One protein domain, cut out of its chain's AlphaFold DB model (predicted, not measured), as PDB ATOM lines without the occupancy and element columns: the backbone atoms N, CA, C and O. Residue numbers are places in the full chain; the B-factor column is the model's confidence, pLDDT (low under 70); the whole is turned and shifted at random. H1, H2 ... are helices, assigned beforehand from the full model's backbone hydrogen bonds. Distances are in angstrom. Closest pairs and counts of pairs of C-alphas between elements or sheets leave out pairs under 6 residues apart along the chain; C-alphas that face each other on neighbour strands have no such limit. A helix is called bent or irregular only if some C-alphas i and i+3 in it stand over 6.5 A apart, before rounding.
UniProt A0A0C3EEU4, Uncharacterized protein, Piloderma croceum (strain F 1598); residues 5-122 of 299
ATOM      1  N   ALA A   5     -37.992 -17.047 -10.847       79.44
ATOM      2  CA  ALA A   5     -38.807 -17.174 -12.061       79.44
ATOM      3  C   ALA A   5     -38.287 -16.291 -13.214       79.44
ATOM      4  O   ALA A   5     -38.119 -16.750 -14.340       79.44
ATOM      5  N   CYS A   6     -37.929 -15.037 -12.915       81.31
ATOM      6  CA  CYS A   6     -37.348 -14.112 -13.892       81.31
ATOM      7  C   CYS A   6     -35.970 -14.587 -14.380       81.31
ATOM      8  O   CYS A   6     -35.650 -14.427 -15.558       81.31
ATOM      9  N   GLN A   7     -35.166 -15.185 -13.495       83.19
ATOM     10  CA  GLN A   7     -33.866 -15.733 -13.871       83.19
ATOM     11  C   GLN A   7     -34.011 -16.923 -14.817       83.19
ATOM     12  O   GLN A   7     -33.278 -16.981 -15.791       83.19
ATOM     13  N   LYS A   8     -34.953 -17.845 -14.607       83.75
ATOM     14  CA  LYS A   8     -35.066 -19.006 -15.502       83.75
ATOM     15  C   LYS A   8     -35.327 -18.644 -16.955       83.75
ATOM     16  O   LYS A   8     -34.701 -19.231 -17.831       83.75
ATOM     17  N   GLU A   9     -36.171 -17.649 -17.195       81.19
ATOM     18  CA  GLU A   9     -36.488 -17.201 -18.552       81.19
ATOM     19  C   GLU A   9     -35.386 -16.333 -19.172       81.19
ATOM     20  O   GLU A   9     -35.118 -16.433 -20.365       81.19
ATOM     21  N   ASN A  10     -34.749 -15.469 -18.375       82.44
ATOM     22  CA  ASN A  10     -33.897 -14.397 -18.908       82.44
ATOM     23  C   ASN A  10     -32.403 -14.586 -18.628       82.44
ATOM     24  O   ASN A  10     -31.595 -13.750 -19.034       82.44
ATOM     25  N   HIS A  11     -32.011 -15.638 -17.907       83.81
ATOM     26  CA  HIS A  11     -30.606 -15.872 -17.615       83.81
ATOM     27  C   HIS A  11     -29.846 -16.182 -18.917       83.81
ATOM     28  O   HIS A  11     -30.316 -16.995 -19.714       83.81
ATOM     29  N   PRO A  12     -28.648 -15.602 -19.126       82.50
ATOM     30  CA  PRO A  12     -27.851 -15.781 -20.340       82.50
ATOM     31  C   PRO A  12     -27.695 -17.239 -20.802       82.50
ATOM     32  O   PRO A  12     -27.792 -17.531 -21.990       82.50
ATOM     33  N   ASN A  13     -27.520 -18.166 -19.857       81.00
ATOM     34  CA  ASN A  13     -27.372 -19.597 -20.150       81.00
ATOM     35  C   ASN A  13     -28.644 -20.283 -20.681       81.00
ATOM     36  O   ASN A  13     -28.515 -21.339 -21.291       81.00
ATOM     37  N   SER A  14     -29.835 -19.724 -20.445       79.31
ATOM     38  CA  SER A  14     -31.108 -20.275 -20.938       79.31
ATOM     39  C   SER A  14     -31.420 -19.817 -22.371       79.31
ATOM     40  O   SER A  14     -32.259 -20.395 -23.054       79.31
ATOM     41  N   ILE A  15     -30.752 -18.763 -22.856       82.19
ATOM     42  CA  ILE A  15     -31.028 -18.176 -24.171       82.19
ATOM     43  C   ILE A  15     -30.190 -18.885 -25.238       82.19
ATOM     44  O   ILE A  15     -28.970 -18.719 -25.336       82.19
ATOM     45  N   ILE A  16     -30.865 -19.652 -26.092       81.88
ATOM     46  CA  ILE A  16     -30.234 -20.362 -27.208       81.88
ATOM     47  C   ILE A  16     -29.550 -19.357 -28.150       81.88
ATOM     48  O   ILE A  16     -30.143 -18.370 -28.581       81.88
ATOM     49  N   GLY A  17     -28.288 -19.628 -28.495       82.19
ATOM     50  CA  GLY A  17     -27.492 -18.805 -29.415       82.19
ATOM     51  C   GLY A  17     -26.646 -17.715 -28.749       82.19
ATOM     52  O   GLY A  17     -25.811 -17.112 -29.421       82.19
ATOM     53  N   LEU A  18     -26.785 -17.500 -27.437       81.44
ATOM     54  CA  LEU A  18     -25.989 -16.507 -26.707       81.44
ATOM     55  C   LEU A  18     -24.532 -16.951 -26.463       81.44
ATOM     56  O   LEU A  18     -23.621 -16.127 -26.344       81.44
ATOM     57  N   GLY A  19     -24.297 -18.265 -26.451       82.94
ATOM     58  CA  GLY A  19     -22.972 -18.861 -26.304       82.94
ATOM     59  C   GLY A  19     -22.368 -18.639 -24.914       82.94
ATOM     60  O   GLY A  19     -23.067 -18.648 -23.911       82.94
ATOM     61  N   LEU A  20     -21.048 -18.445 -24.850       81.94
ATOM     62  CA  LEU A  20     -20.300 -18.234 -23.597       81.94
ATOM     63  C   LEU A  20     -20.319 -16.774 -23.109       81.94
ATOM     64  O   LEU A  20     -19.446 -16.373 -22.341       81.94
ATOM     65  N   LYS A  21     -21.246 -15.952 -23.607       77.88
ATOM     66  CA  LYS A  21     -21.300 -14.529 -23.277       77.88
ATOM     67  C   LYS A  21     -22.185 -14.310 -22.051       77.88
ATOM     68  O   LYS A  21     -23.351 -14.681 -22.053       77.88
ATOM     69  N   ASP A  22     -21.630 -13.659 -21.038       77.25
ATOM     70  CA  ASP A  22     -22.295 -13.315 -19.772       77.25
ATOM     71  C   ASP A  22     -23.195 -12.066 -19.857       77.25
ATOM     72  O   ASP A  22     -24.007 -11.827 -18.973       77.25
ATOM     73  N   LEU A  23     -23.074 -11.280 -20.938       77.25
ATOM     74  CA  LEU A  23     -23.765  -9.999 -21.158       77.25
ATOM     75  C   LEU A  23     -23.492  -8.920 -20.093       77.25
ATOM     76  O   LEU A  23     -24.095  -7.849 -20.144       77.25
ATOM     77  N   GLU A  24     -22.498  -9.106 -19.225       80.69
ATOM     78  CA  GLU A  24     -22.145  -8.146 -18.166       80.69
ATOM     79  C   GLU A  24     -21.428  -6.897 -18.702       80.69
ATOM     80  O   GLU A  24     -21.132  -5.956 -17.966       80.69
ATOM     81  N   THR A  25     -21.145  -6.849 -20.007       80.12
ATOM     82  CA  THR A  25     -20.383  -5.758 -20.632       80.12
ATOM     83  C   THR A  25     -21.021  -4.388 -20.384       80.12
ATOM     84  O   THR A  25     -20.298  -3.431 -20.105       80.12
ATOM     85  N   LEU A  26     -22.357  -4.296 -20.452       79.69
ATOM     86  CA  LEU A  26     -23.084  -3.047 -20.206       79.69
ATOM     87  C   LEU A  26     -23.046  -2.639 -18.728       79.69
ATOM     88  O   LEU A  26     -22.832  -1.475 -18.407       79.69
ATOM     89  N   GLU A  27     -23.188  -3.586 -17.809       84.00
ATOM     90  CA  GLU A  27     -23.077  -3.287 -16.381       84.00
ATOM     91  C   GLU A  27     -21.665  -2.797 -16.034       84.00
ATOM     92  O   GLU A  27     -21.488  -1.766 -15.382       84.00
ATOM     93  N   CYS A  28     -20.649  -3.480 -16.564       84.19
ATOM     94  CA  CYS A  28     -19.249  -3.135 -16.368       84.19
ATOM     95  C   CYS A  28     -18.904  -1.741 -16.919       84.19
ATOM     96  O   CYS A  28     -18.210  -0.980 -16.243       84.19
ATOM     97  N   ILE A  29     -19.376  -1.378 -18.121       88.62
ATOM     98  CA  ILE A  29     -19.097  -0.056 -18.709       88.62
ATOM     99  C   ILE A  29     -19.813   1.064 -17.952       88.62
ATOM    100  O   ILE A  29     -19.194   2.090 -17.677       88.62
ATOM    101  N   PHE A  30     -21.071   0.866 -17.537       87.00
ATOM    102  CA  PHE A  30     -21.782   1.864 -16.734       87.00
ATOM    103  C   PHE A  30     -21.141   2.029 -15.356       87.00
ATOM    104  O   PHE A  30     -20.941   3.157 -14.908       87.00
ATOM    105  N   SER A  31     -20.730   0.931 -14.723       88.44
ATOM    106  CA  SER A  31     -19.992   0.977 -13.463       88.44
ATOM    107  C   SER A  31     -18.666   1.734 -13.610       88.44
ATOM    108  O   SER A  31     -18.387   2.644 -12.829       88.44
ATOM    109  N   ALA A  32     -17.883   1.438 -14.653       87.38
ATOM    110  CA  ALA A  32     -16.622   2.124 -14.936       87.38
ATOM    111  C   ALA A  32     -16.817   3.614 -15.277       87.38
ATOM    112  O   ALA A  32     -16.002   4.447 -14.880       87.38
ATOM    113  N   SER A  33     -17.923   3.968 -15.943       90.00
ATOM    114  CA  SER A  33     -18.255   5.356 -16.305       90.00
ATOM    115  C   SER A  33     -18.436   6.265 -15.089       90.00
ATOM    116  O   SER A  33     -18.235   7.476 -15.186       90.00
ATOM    117  N   ASN A  34     -18.693   5.691 -13.906       89.25
ATOM    118  CA  ASN A  34     -18.734   6.448 -12.659       89.25
ATOM    119  C   ASN A  34     -17.406   7.164 -12.366       89.25
ATOM    120  O   ASN A  34     -17.420   8.190 -11.692       89.25
ATOM    121  N   ALA A  35     -16.269   6.699 -12.896       87.25
ATOM    122  CA  ALA A  35     -14.989   7.397 -12.753       87.25
ATOM    123  C   ALA A  35     -15.003   8.802 -13.389       87.25
ATOM    124  O   ALA A  35     -14.362   9.722 -12.881       87.25
ATOM    125  N   VAL A  36     -15.788   8.991 -14.456       90.94
ATOM    126  CA  VAL A  36     -15.924  10.265 -15.179       90.94
ATOM    127  C   VAL A  36     -16.705  11.296 -14.363       90.94
ATOM    128  O   VAL A  36     -16.507  12.496 -14.536       90.94
ATOM    129  N   THR A  37     -17.539  10.857 -13.414       87.06
ATOM    130  CA  THR A  37     -18.372  11.762 -12.601       87.06
ATOM    131  C   THR A  37     -17.537  12.801 -11.855       87.06
ATOM    132  O   THR A  37     -17.924  13.963 -11.781       87.06
ATOM    133  N   ILE A  38     -16.344  12.429 -11.383       85.69
ATOM    134  CA  ILE A  38     -15.460  13.326 -10.629       85.69
ATOM    135  C   ILE A  38     -15.036  14.530 -11.479       85.69
ATOM    136  O   ILE A  38     -15.035  15.657 -10.985       85.69
ATOM    137  N   VAL A  39     -14.698  14.304 -12.751       85.81
ATOM    138  CA  VAL A  39     -14.258  15.374 -13.659       85.81
ATOM    139  C   VAL A  39     -15.431  16.160 -14.238       85.81
ATOM    140  O   VAL A  39     -15.263  17.321 -14.604       85.81
ATOM    141  N   THR A  40     -16.631  15.571 -14.280       90.06
ATOM    142  CA  THR A  40     -17.806  16.225 -14.860       90.06
ATOM    143  C   THR A  40     -18.658  17.012 -13.861       90.06
ATOM    144  O   THR A  40     -19.310  17.970 -14.280       90.06
ATOM    145  N   CYS A  41     -18.610  16.703 -12.557       86.94
ATOM    146  CA  CYS A  41     -19.462  17.309 -11.518       86.94
ATOM    147  C   CYS A  41     -19.446  18.847 -11.462       86.94
ATOM    148  O   CYS A  41     -20.472  19.450 -11.157       86.94
ATOM    149  N   TYR A  42     -18.303  19.480 -11.738       87.94
ATOM    150  CA  TYR A  42     -18.150  20.946 -11.722       87.94
ATOM    151  C   TYR A  42     -17.792  21.519 -13.098       87.94
ATOM    152  O   TYR A  42     -17.406  22.681 -13.220       87.94
ATOM    153  N   SER A  43     -17.882  20.691 -14.138       88.38
ATOM    154  CA  SER A  43     -17.546  21.082 -15.501       88.38
ATOM    155  C   SER A  43     -18.693  21.856 -16.154       88.38
ATOM    156  O   SER A  43     -19.862  21.697 -15.798       88.38
ATOM    157  N   THR A  44     -18.377  22.705 -17.134       93.50
ATOM    158  CA  THR A  44     -19.421  23.283 -17.989       93.50
ATOM    159  C   THR A  44     -20.048  22.187 -18.852       93.50
ATOM    160  O   THR A  44     -19.428  21.154 -19.093       93.50
ATOM    161  N   ILE A  45     -21.251  22.427 -19.382       93.31
ATOM    162  CA  ILE A  45     -21.970  21.465 -20.241       93.31
ATOM    163  C   ILE A  45     -21.086  20.961 -21.395       93.31
ATOM    164  O   ILE A  45     -21.099  19.776 -21.716       93.31
ATOM    165  N   TYR A  46     -20.273  21.844 -21.983       93.50
ATOM    166  CA  TYR A  46     -19.332  21.477 -23.040       93.50
ATOM    167  C   TYR A  46     -18.308  20.437 -22.563       93.50
ATOM    168  O   TYR A  46     -18.199  19.362 -23.150       93.50
ATOM    169  N   TYR A  47     -17.596  20.723 -21.469       90.94
ATOM    170  CA  TYR A  47     -16.589  19.811 -20.925       90.94
ATOM    171  C   TYR A  47     -17.206  18.515 -20.392       90.94
ATOM    172  O   TYR A  47     -16.611  17.454 -20.557       90.94
ATOM    173  N   HIS A  48     -18.421  18.574 -19.844       92.75
ATOM    174  CA  HIS A  48     -19.174  17.396 -19.424       92.75
ATOM    175  C   HIS A  48     -19.349  16.402 -20.583       92.75
ATOM    176  O   HIS A  48     -19.022  15.223 -20.454       92.75
ATOM    177  N   CYS A  49     -19.824  16.882 -21.737       93.38
ATOM    178  CA  CYS A  49     -19.990  16.056 -22.933       93.38
ATOM    179  C   CYS A  49     -18.649  15.544 -23.472       93.38
ATOM    180  O   CYS A  49     -18.547  14.376 -23.847       93.38
ATOM    181  N   VAL A  50     -17.615  16.391 -23.485       95.44
ATOM    182  CA  VAL A  50     -16.283  16.017 -23.983       95.44
ATOM    183  C   VAL A  50     -15.658  14.911 -23.131       95.44
ATOM    184  O   VAL A  50     -15.171  13.935 -23.691       95.44
ATOM    185  N   PHE A  51     -15.703  15.007 -21.801       93.00
ATOM    186  CA  PHE A  51     -15.113  13.988 -20.927       93.00
ATOM    187  C   PHE A  51     -15.830  12.642 -21.013       93.00
ATOM    188  O   PHE A  51     -15.173  11.605 -21.033       93.00
ATOM    189  N   ILE A  52     -17.161  12.652 -21.122       93.81
ATOM    190  CA  ILE A  52     -17.927  11.427 -21.365       93.81
ATOM    191  C   ILE A  52     -17.532  10.814 -22.710       93.81
ATOM    192  O   ILE A  52     -17.264   9.617 -22.776       93.81
ATOM    193  N   ASN A  53     -17.443  11.626 -23.766       94.75
ATOM    194  CA  ASN A  53     -17.056  11.141 -25.086       94.75
ATOM    195  C   ASN A  53     -15.649  10.526 -25.083       94.75
ATOM    196  O   ASN A  53     -15.472   9.410 -25.554       94.75
ATOM    197  N   ILE A  54     -14.667  11.214 -24.489       94.69
ATOM    198  CA  ILE A  54     -13.286  10.717 -24.386       94.69
ATOM    199  C   ILE A  54     -13.241   9.384 -23.638       94.69
ATOM    200  O   ILE A  54     -12.574   8.460 -24.097       94.69
ATOM    201  N   PHE A  55     -13.972   9.259 -22.527       94.25
ATOM    202  CA  PHE A  55     -14.043   8.007 -21.778       94.25
ATOM    203  C   PHE A  55     -14.557   6.849 -22.639       94.25
ATOM    204  O   PHE A  55     -13.939   5.786 -22.660       94.25
ATOM    205  N   PHE A  56     -15.658   7.048 -23.370       94.19
ATOM    206  CA  PHE A  56     -16.216   5.993 -24.218       94.19
ATOM    207  C   PHE A  56     -15.325   5.675 -25.425       94.19
ATOM    208  O   PHE A  56     -15.194   4.502 -25.761       94.19
ATOM    209  N   CYS A  57     -14.664   6.669 -26.028       94.56
ATOM    210  CA  CYS A  57     -13.677   6.433 -27.085       94.56
ATOM    211  C   CYS A  57     -12.498   5.593 -26.578       94.56
ATOM    212  O   CYS A  57     -12.161   4.586 -27.191       94.56
ATOM    213  N   GLN A  58     -11.910   5.961 -25.435       93.31
ATOM    214  CA  GLN A  58     -10.802   5.207 -24.849       93.31
ATOM    215  C   GLN A  58     -11.228   3.780 -24.484       93.31
ATOM    216  O   GLN A  58     -10.504   2.821 -24.744       93.31
ATOM    217  N   TRP A  59     -12.412   3.625 -23.893       92.62
ATOM    218  CA  TRP A  59     -12.932   2.312 -23.533       92.62
ATOM    219  C   TRP A  59     -13.127   1.420 -24.766       92.62
ATOM    220  O   TRP A  59     -12.790   0.235 -24.721       92.62
ATOM    221  N   ASP A  60     -13.640   1.973 -25.869       92.69
ATOM    222  CA  ASP A  60     -13.813   1.243 -27.127       92.69
ATOM    223  C   ASP A  60     -12.464   0.805 -27.715       92.69
ATOM    224  O   ASP A  60     -12.293  -0.365 -28.062       92.69
ATOM    225  N   GLU A  61     -11.459   1.687 -27.711       93.69
ATOM    226  CA  GLU A  61     -10.090   1.349 -28.123       93.69
ATOM    227  C   GLU A  61      -9.498   0.217 -27.269       93.69
ATOM    228  O   GLU A  61      -8.965  -0.761 -27.800       93.69
ATOM    229  N   GLU A  62      -9.644   0.287 -25.943       91.62
ATOM    230  CA  GLU A  62      -9.192  -0.769 -25.034       91.62
ATOM    231  C   GLU A  62      -9.912  -2.099 -25.296       91.62
ATOM    232  O   GLU A  62      -9.292  -3.168 -25.242       91.62
ATOM    233  N   LYS A  63     -11.216  -2.081 -25.599       89.62
ATOM    234  CA  LYS A  63     -11.952  -3.301 -25.962       89.62
ATOM    235  C   LYS A  63     -11.527  -3.852 -27.305       89.62
ATOM    236  O   LYS A  63     -11.374  -5.069 -27.413       89.62
ATOM    237  N   TYR A  64     -11.287  -2.992 -28.285       91.56
ATOM    238  CA  TYR A  64     -10.801  -3.397 -29.593       91.56
ATOM    239  C   TYR A  64      -9.430  -4.079 -29.485       91.56
ATOM    240  O   TYR A  64      -9.242  -5.179 -30.008       91.56
ATOM    241  N   LEU A  65      -8.508  -3.503 -28.705       93.19
ATOM    242  CA  LEU A  65      -7.196  -4.098 -28.423       93.19
ATOM    243  C   LEU A  65      -7.309  -5.457 -27.713       93.19
ATOM    244  O   LEU A  65      -6.560  -6.389 -28.011       93.19
ATOM    245  N   ASN A  66      -8.262  -5.597 -26.791       90.25
ATOM    246  CA  ASN A  66      -8.459  -6.827 -26.020       90.25
ATOM    247  C   ASN A  66      -9.325  -7.885 -26.724       90.25
ATOM    248  O   ASN A  66      -9.405  -9.020 -26.239       90.25
ATOM    249  N   LEU A  67      -9.948  -7.554 -27.857       90.56
ATOM    250  CA  LEU A  67     -10.890  -8.423 -28.559       90.56
ATOM    251  C   LEU A  67     -10.262  -9.778 -28.904       90.56
ATOM    252  O   LEU A  67     -10.860 -10.821 -28.643       90.56
ATOM    253  N   GLY A  68      -9.027  -9.775 -29.415       93.44
ATOM    254  CA  GLY A  68      -8.307 -11.002 -29.766       93.44
ATOM    255  C   GLY A  68      -8.094 -11.928 -28.566       93.44
ATOM    256  O   GLY A  68      -8.337 -13.131 -28.651       93.44
ATOM    257  N   THR A  69      -7.720 -11.365 -27.415       92.44
ATOM    258  CA  THR A  69      -7.535 -12.121 -26.167       92.44
ATOM    259  C   THR A  69      -8.849 -12.718 -25.674       92.44
ATOM    260  O   THR A  69      -8.870 -13.869 -25.233       92.44
ATOM    261  N   ILE A  70      -9.945 -11.959 -25.747       89.12
ATOM    262  CA  ILE A  70     -11.280 -12.427 -25.350       89.12
ATOM    263  C   ILE A  70     -11.726 -13.576 -26.262       89.12
ATOM    264  O   ILE A  70     -12.102 -14.635 -25.765       89.12
ATOM    265  N   LEU A  71     -11.612 -13.414 -27.584       91.12
ATOM    266  CA  LEU A  71     -11.977 -14.451 -28.552       91.12
ATOM    267  C   LEU A  71     -11.150 -15.726 -28.365       91.12
ATOM    268  O   LEU A  71     -11.710 -16.821 -28.334       91.12
ATOM    269  N   TYR A  72      -9.836 -15.597 -28.174       93.88
ATOM    270  CA  TYR A  72      -8.958 -16.739 -27.926       93.88
ATOM    271  C   TYR A  72      -9.314 -17.479 -26.628       93.88
ATOM    272  O   TYR A  72      -9.390 -18.711 -26.616       93.88
ATOM    273  N   LYS A  73      -9.573 -16.747 -25.535       92.25
ATOM    274  CA  LYS A  73     -10.001 -17.338 -24.256       92.25
ATOM    275  C   LYS A  73     -11.334 -18.070 -24.400       92.25
ATOM    276  O   LYS A  73     -11.423 -19.223 -23.979       92.25
ATOM    277  N   ASN A  74     -12.315 -17.449 -25.051       90.56
ATOM    278  CA  ASN A  74     -13.627 -18.051 -25.290       90.56
ATOM    279  C   ASN A  74     -13.516 -19.305 -26.163       90.56
ATOM    280  O   ASN A  74     -14.141 -20.318 -25.863       90.56
ATOM    281  N   TYR A  75     -12.673 -19.280 -27.197       92.69
ATOM    282  CA  TYR A  75     -12.417 -20.444 -28.045       92.69
ATOM    283  C   TYR A  75     -11.787 -21.600 -27.260       92.69
ATOM    284  O   TYR A  75     -12.269 -22.731 -27.319       92.69
ATOM    285  N   LYS A  76     -10.749 -21.325 -26.459       94.81
ATOM    286  CA  LYS A  76     -10.115 -22.339 -25.605       94.81
ATOM    287  C   LYS A  76     -11.097 -22.914 -24.581       94.81
ATOM    288  O   LYS A  76     -11.082 -24.117 -24.325       94.81
ATOM    289  N   GLN A  77     -11.955 -22.071 -24.008       92.88
ATOM    290  CA  GLN A  77     -13.008 -22.499 -23.094       92.88
ATOM    291  C   GLN A  77     -14.039 -23.386 -23.798       92.88
ATOM    292  O   GLN A  77     -14.389 -24.433 -23.260       92.88
ATOM    293  N   ALA A  78     -14.482 -23.017 -25.002       92.12
ATOM    294  CA  ALA A  78     -15.396 -23.828 -25.801       92.12
ATOM    295  C   ALA A  78     -14.793 -25.204 -26.110       92.12
ATOM    296  O   ALA A  78     -15.434 -26.216 -25.845       92.12
ATOM    297  N   LEU A  79     -13.529 -25.254 -26.555       94.50
ATOM    298  CA  LEU A  79     -12.813 -26.513 -26.771       94.50
ATOM    299  C   LEU A  79     -12.782 -27.372 -25.506       94.50
ATOM    300  O   LEU A  79     -13.131 -28.543 -25.562       94.50
ATOM    301  N   HIS A  80     -12.421 -26.786 -24.363       93.81
ATOM    302  CA  HIS A  80     -12.380 -27.501 -23.089       93.81
ATOM    303  C   HIS A  80     -13.756 -28.051 -22.673       93.81
ATOM    304  O   HIS A  80     -13.853 -29.145 -22.114       93.81
ATOM    305  N   ILE A  81     -14.837 -27.301 -22.912       90.69
ATOM    306  CA  ILE A  81     -16.206 -27.754 -22.634       90.69
ATOM    307  C   ILE A  81     -16.551 -28.949 -23.527       90.69
ATOM    308  O   ILE A  81     -17.011 -29.969 -23.014       90.69
ATOM    309  N   THR A  82     -16.257 -28.868 -24.824       90.94
ATOM    310  CA  THR A  82     -16.504 -29.968 -25.763       90.94
ATOM    311  C   THR A  82     -15.684 -31.211 -25.421       90.94
ATOM    312  O   THR A  82     -16.219 -32.314 -25.455       90.94
ATOM    313  N   THR A  83     -14.406 -31.065 -25.051       94.38
ATOM    314  CA  THR A  83     -13.526 -32.215 -24.786       94.38
ATOM    315  C   THR A  83     -13.776 -32.878 -23.439       94.38
ATOM    316  O   THR A  83     -13.697 -34.098 -23.356       94.38
ATOM    317  N   HIS A  84     -14.042 -32.108 -22.380       91.62
ATOM    318  CA  HIS A  84     -14.128 -32.651 -21.021       91.62
ATOM    319  C   HIS A  84     -15.548 -32.706 -20.467       91.62
ATOM    320  O   HIS A  84     -15.882 -33.659 -19.769       91.62
ATOM    321  N   LYS A  85     -16.392 -31.704 -20.745       89.25
ATOM    322  CA  LYS A  85     -17.742 -31.651 -20.164       89.25
ATOM    323  C   LYS A  85     -18.757 -32.454 -20.967       89.25
ATOM    324  O   LYS A  85     -19.610 -33.077 -20.350       89.25
ATOM    325  N   SER A  86     -18.651 -32.479 -22.300       89.50
ATOM    326  CA  SER A  86     -19.576 -33.264 -23.135       89.50
ATOM    327  C   SER A  86     -19.521 -34.764 -22.816       89.50
ATOM    328  O   SER A  86     -20.574 -35.326 -22.534       89.50
ATOM    329  N   PRO A  87     -18.342 -35.422 -22.743       91.12
ATOM    330  CA  PRO A  87     -18.297 -36.855 -22.453       91.12
ATOM    331  C   PRO A  87     -18.732 -37.186 -21.024       91.12
ATOM    332  O   PRO A  87     -19.389 -38.198 -20.802       91.12
ATOM    333  N   ALA A  88     -18.395 -36.319 -20.061       91.06
ATOM    334  CA  ALA A  88     -18.844 -36.467 -18.681       91.06
ATOM    335  C   ALA A  88     -20.373 -36.363 -18.579       91.06
ATOM    336  O   ALA A  88     -20.999 -37.161 -17.887       91.06
ATOM    337  N   LEU A  89     -20.985 -35.421 -19.309       88.81
ATOM    338  CA  LEU A  89     -22.438 -35.307 -19.389       88.81
ATOM    339  C   LEU A  89     -23.052 -36.570 -20.010       88.81
ATOM    340  O   LEU A  89     -23.969 -37.140 -19.426       88.81
ATOM    341  N   ASP A  90     -22.501 -37.068 -21.118       89.25
ATOM    342  CA  ASP A  90     -22.986 -38.290 -21.774       89.25
ATOM    343  C   ASP A  90     -22.892 -39.527 -20.865       89.25
ATOM    344  O   ASP A  90     -23.786 -40.374 -20.866       89.25
ATOM    345  N   GLU A  91     -21.825 -39.649 -20.073       91.56
ATOM    346  CA  GLU A  91     -21.668 -40.722 -19.087       91.56
ATOM    347  C   GLU A  91     -22.712 -40.614 -17.967       91.56
ATOM    348  O   GLU A  91     -23.329 -41.617 -17.604       91.56
ATOM    349  N   THR A  92     -22.978 -39.400 -17.470       89.62
ATOM    350  CA  THR A  92     -24.023 -39.170 -16.458       89.62
ATOM    351  C   THR A  92     -25.433 -39.420 -16.990       89.62
ATOM    352  O   THR A  92     -26.256 -40.006 -16.291       89.62
ATOM    353  N   LEU A  93     -25.713 -39.050 -18.242       91.62
ATOM    354  CA  LEU A  93     -26.995 -39.330 -18.886       91.62
ATOM    355  C   LEU A  93     -27.211 -40.837 -19.039       91.62
ATOM    356  O   LEU A  93     -28.291 -41.346 -18.738       91.62
ATOM    357  N   LYS A  94     -26.164 -41.577 -19.427       91.56
ATOM    358  CA  LYS A  94     -26.209 -43.042 -19.525       91.56
ATOM    359  C   LYS A  94     -26.411 -43.713 -18.172       91.56
ATOM    360  O   LYS A  94     -27.210 -44.642 -18.094       91.56
ATOM    361  N   SER A  95     -25.704 -43.273 -17.129       93.69
ATOM    362  CA  SER A  95     -25.799 -43.886 -15.798       93.69
ATOM    363  C   SER A  95     -27.149 -43.638 -15.126       93.69
ATOM    364  O   SER A  95     -27.638 -44.498 -14.399       93.69
ATOM    365  N   LEU A  96     -27.772 -42.492 -15.406       91.25
ATOM    366  CA  LEU A  96     -29.088 -42.133 -14.883       91.25
ATOM    367  C   LEU A  96     -30.247 -42.561 -15.797       91.25
ATOM    368  O   LEU A  96     -31.402 -42.386 -15.419       91.25
ATOM    369  N   HIS A  97     -29.958 -43.133 -16.972       90.06
ATOM    370  CA  HIS A  97     -30.944 -43.481 -18.000       90.06
ATOM    371  C   HIS A  97     -31.836 -42.299 -18.429       90.06
ATOM    372  O   HIS A  97     -33.021 -42.475 -18.705       90.06
ATOM    373  N   ILE A  98     -31.255 -41.097 -18.495       91.56
ATOM    374  CA  ILE A  98     -31.934 -39.850 -18.872       91.56
ATOM    375  C   ILE A  98     -31.577 -39.508 -20.319       91.56
ATOM    376  O   ILE A  98     -30.419 -39.625 -20.728       91.56
ATOM    377  N   THR A  99     -32.554 -39.051 -21.098       90.38
ATOM    378  CA  THR A  99     -32.324 -38.536 -22.451       90.38
ATOM    379  C   THR A  99     -32.241 -37.011 -22.469       90.38
ATOM    380  O   THR A  99     -32.749 -36.328 -21.586       90.38
ATOM    381  N   VAL A 100     -31.630 -36.440 -23.511       86.19
ATOM    382  CA  VAL A 100     -31.586 -34.975 -23.690       86.19
ATOM    383  C   VAL A 100     -33.001 -34.376 -23.782       86.19
ATOM    384  O   VAL A 100     -33.237 -33.290 -23.266       86.19
ATOM    385  N   ALA A 101     -33.962 -35.119 -24.342       89.00
ATOM    386  CA  ALA A 101     -35.366 -34.705 -24.403       89.00
ATOM    387  C   ALA A 101     -36.021 -34.591 -23.013       89.00
ATOM    388  O   ALA A 101     -36.902 -33.756 -22.812       89.00
ATOM    389  N   ASP A 102     -35.580 -35.395 -22.040       89.00
ATOM    390  CA  ASP A 102     -36.053 -35.279 -20.659       89.00
ATOM    391  C   ASP A 102     -35.553 -33.981 -20.012       89.00
ATOM    392  O   ASP A 102     -36.298 -33.354 -19.264       89.00
ATOM    393  N   LEU A 103     -34.339 -33.523 -20.352       86.94
ATOM    394  CA  LEU A 103     -33.806 -32.242 -19.869       86.94
ATOM    395  C   LEU A 103     -34.625 -31.052 -20.387       86.94
ATOM    396  O   LEU A 103     -35.010 -30.192 -19.600       86.94
ATOM    397  N   GLU A 104     -34.936 -31.025 -21.687       86.25
ATOM    398  CA  GLU A 104     -35.775 -29.978 -22.300       86.25
ATOM    399  C   GLU A 104     -37.189 -29.964 -21.698       86.25
ATOM    400  O   GLU A 104     -37.801 -28.909 -21.472       86.25
ATOM    401  N   LYS A 105     -37.715 -31.157 -21.390       91.06
ATOM    402  CA  LYS A 105     -38.996 -31.308 -20.704       91.06
ATOM    403  C   LYS A 105     -38.935 -30.755 -19.282       91.06
ATOM    404  O   LYS A 105     -39.837 -30.010 -18.902       91.06
ATOM    405  N   TRP A 106     -37.891 -31.074 -18.516       89.19
ATOM    406  CA  TRP A 106     -37.717 -30.570 -17.153       89.19
ATOM    407  C   TRP A 106     -37.551 -29.061 -17.105       89.19
ATOM    408  O   TRP A 106     -38.153 -28.435 -16.243       89.19
ATOM    409  N   GLU A 107     -36.818 -28.467 -18.045       85.94
ATOM    410  CA  GLU A 107     -36.706 -27.010 -18.158       85.94
ATOM    411  C   GLU A 107     -38.084 -26.364 -18.374       85.94
ATOM    412  O   GLU A 107     -38.465 -25.418 -17.680       85.94
ATOM    413  N   SER A 108     -38.890 -26.940 -19.270       84.75
ATOM    414  CA  SER A 108     -40.260 -26.481 -19.530       84.75
ATOM    415  C   SER A 108     -41.197 -26.668 -18.326       84.75
ATOM    416  O   SER A 108     -42.089 -25.847 -18.097       84.75
ATOM    417  N   GLU A 109     -41.041 -27.759 -17.572       87.25
ATOM    418  CA  GLU A 109     -41.793 -28.033 -16.341       87.25
ATOM    419  C   GLU A 109     -41.377 -27.089 -15.204       87.25
ATOM    420  O   GLU A 109     -42.250 -26.578 -14.503       87.25
ATOM    421  N   GLU A 110     -40.084 -26.783 -15.068       84.38
ATOM    422  CA  GLU A 110     -39.545 -25.800 -14.121       84.38
ATOM    423  C   GLU A 110     -40.150 -24.416 -14.371       84.38
ATOM    424  O   GLU A 110     -40.726 -23.820 -13.464       84.38
ATOM    425  N   ILE A 111     -40.075 -23.913 -15.608       82.94
ATOM    426  CA  ILE A 111     -40.605 -22.584 -15.954       82.94
ATOM    427  C   ILE A 111     -42.097 -22.500 -15.599       82.94
ATOM    428  O   ILE A 111     -42.544 -21.521 -15.003       82.94
ATOM    429  N   LYS A 112     -42.867 -23.556 -15.891       84.62
ATOM    430  CA  LYS A 112     -44.294 -23.622 -15.538       84.62
ATOM    431  C   LYS A 112     -44.528 -23.663 -14.033       84.62
ATOM    432  O   LYS A 112     -45.410 -22.954 -13.556       84.62
ATOM    433  N   TYR A 113     -43.773 -24.479 -13.299       83.50
ATOM    434  CA  TYR A 113     -43.919 -24.618 -11.851       83.50
ATOM    435  C   TYR A 113     -43.740 -23.259 -11.166       83.50
ATOM    436  O   TYR A 113     -44.652 -22.778 -10.494       83.50
ATOM    437  N   PHE A 114     -42.626 -22.582 -11.438       77.62
ATOM    438  CA  PHE A 114     -42.296 -21.315 -10.787       77.62
ATOM    439  C   PHE A 114     -43.015 -20.098 -11.380       77.62
ATOM    440  O   PHE A 114     -43.154 -19.090 -10.695       77.62
ATOM    441  N   GLY A 115     -43.510 -20.172 -12.619       71.44
ATOM    442  CA  GLY A 115     -44.410 -19.157 -13.177       71.44
ATOM    443  C   GLY A 115     -45.837 -19.236 -12.617       71.44
ATOM    444  O   GLY A 115     -46.561 -18.242 -12.629       71.44
ATOM    445  N   SER A 116     -46.252 -20.409 -12.123       67.12
ATOM    446  CA  SER A 116     -47.585 -20.635 -11.546       67.12
ATOM    447  C   SER A 116     -47.677 -20.350 -10.049       67.12
ATOM    448  O   SER A 116     -48.782 -20.195  -9.532       67.12
ATOM    449  N   GLU A 117     -46.540 -20.279  -9.356       60.88
ATOM    450  CA  GLU A 117     -46.483 -19.958  -7.936       60.88
ATOM    451  C   GLU A 117     -46.615 -18.432  -7.792       60.88
ATOM    452  O   GLU A 117     -45.689 -17.697  -8.143       60.88
ATOM    453  N   PRO A 118     -47.769 -17.897  -7.339       55.84
ATOM    454  CA  PRO A 118     -47.844 -16.478  -7.051       55.84
ATOM    455  C   PRO A 118     -46.815 -16.192  -5.961       55.84
ATOM    456  O   PRO A 118     -46.735 -16.949  -4.991       55.84
ATOM    457  N   ASP A 119     -46.054 -15.104  -6.116       57.25
ATOM    458  CA  ASP A 119     -45.168 -14.527  -5.099       57.25
ATOM    459  C   ASP A 119     -45.982 -14.228  -3.825       57.25
ATOM    460  O   ASP A 119     -46.339 -13.091  -3.524       57.25
ATOM    461  N   THR A 120     -46.324 -15.270  -3.071       51.78
ATOM    462  CA  THR A 120     -47.292 -15.226  -1.972       51.78
ATOM    463  C   THR A 120     -46.701 -14.403  -0.833       51.78
ATOM    464  O   THR A 120     -47.406 -13.669  -0.150       51.78
ATOM    465  N   SER A 121     -45.374 -14.415  -0.708       54.81
ATOM    466  CA  SER A 121     -44.611 -13.595   0.228       54.81
ATOM    467  C   SER A 121     -44.768 -12.090  -0.032       54.81
ATOM    468  O   SER A 121     -44.916 -11.320   0.916       54.81
ATOM    469  N   ASN A 122     -44.779 -11.658  -1.300       54.81
ATOM    470  CA  ASN A 122     -44.903 -10.239  -1.654       54.81
ATOM    471  C   ASN A 122     -46.364  -9.809  -1.817       54.81
ATOM    472  O   ASN A 122     -46.713  -8.697  -1.419       54.81
TER     473      ASN A 122
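AT A GLANCE: This is residues 5 to 122 of the 299 residues of an uncharacterized protein of Piloderma croceum (strain F 1598) (UniProt A0A0C3EEU4). A long bent helix, H3, makes a wide bow along one side of a flat, open frame. At one end of the bow H2 folds back on the arm H3a as a helical hairpin, and at the other end H4 turns away from the arm H3b at a corner, its far end meeting the short H1. The loose link of residues 11 to 24, between H1 and H2, runs through the otherwise open middle. The printed part has 118 residues with four named helices, H1, H2, H3 and H4 in that order, and no named strand; the class is all helix. The whole is extended, with a radius of gyration of the C-alphas of 22.0 A, and spans 67 by 44 by 18 A, only just flat.

IN THESE COORDINATES: H1, residues 5 to 10, begins at C-alpha 5 at (-38.807, -17.174, -12.061) and is 8.9 A long. H2, residues 25 to 40, measures 22.9 A and has a kink of 27 degrees near residue 34; it is neither bent nor irregular, but only just: C-alphas 35 and 38 are 6.3 A apart. H3, residues 45 to 96, was assigned as one helix by its hydrogen bonds but is bent, with C-alphas 65 and 68 7.1 A apart. Its arm H3a, residues 45 to 65, measures 30.6 A, and its arm H3b, residues 68 to 96, measures 40.3 A, with C-alpha 68 at (-8.307, -11.002, -29.766). H4, residues 100 to 116, measures 24.7 A and ends at C-alpha 116 at (-47.585, -20.635, -11.546).

HOW THE PARTS SIT: H1 touches H4 at a steep tilt of 50 degrees, opposite ways, H4 with residues 111 to 115 alone; the closest C-alphas, of Ala 5 and Phe 114, are 5.6 A apart. H1 and H2 are apart. H2, with residues 33 to 40 alone, touches residues 47 to 55 of H3a; the closest C-alphas, of Thr 40 and His 48, are 4.9 A apart. This hairpin has a steep tilt of 38 degrees, opposite ways. H3a and H3b stand at a steep tilt of 61 degrees, and H3b has a kink of 30 degrees near residue 86. H3b touches no helix; it is close to H4 but not clearly touching, about perpendicular at 82 degrees, with the closest C-alphas, of Leu 93 and Val 100, 7.9 A apart. Every O i to N i+4 pair is within hydrogen-bond range in H3a and H4, against 1 of 2 in H1, 6 of 12 in H2 and 22 of 25 in H3b.

THE WHOLE: The two C-alphas farthest apart, of Thr 44 and His 97, are 67.8 A apart. Residues 60 to 73 and 79 to 89, which belong to H3, stand free. The printed part has no cut. The link from H1 to H2 is long, with 14 residues, and those from H2 to H3a and from H3b to H4 are tight. The mean pLDDT of the printed part is 86.4, with residues 116 to 122 under 70.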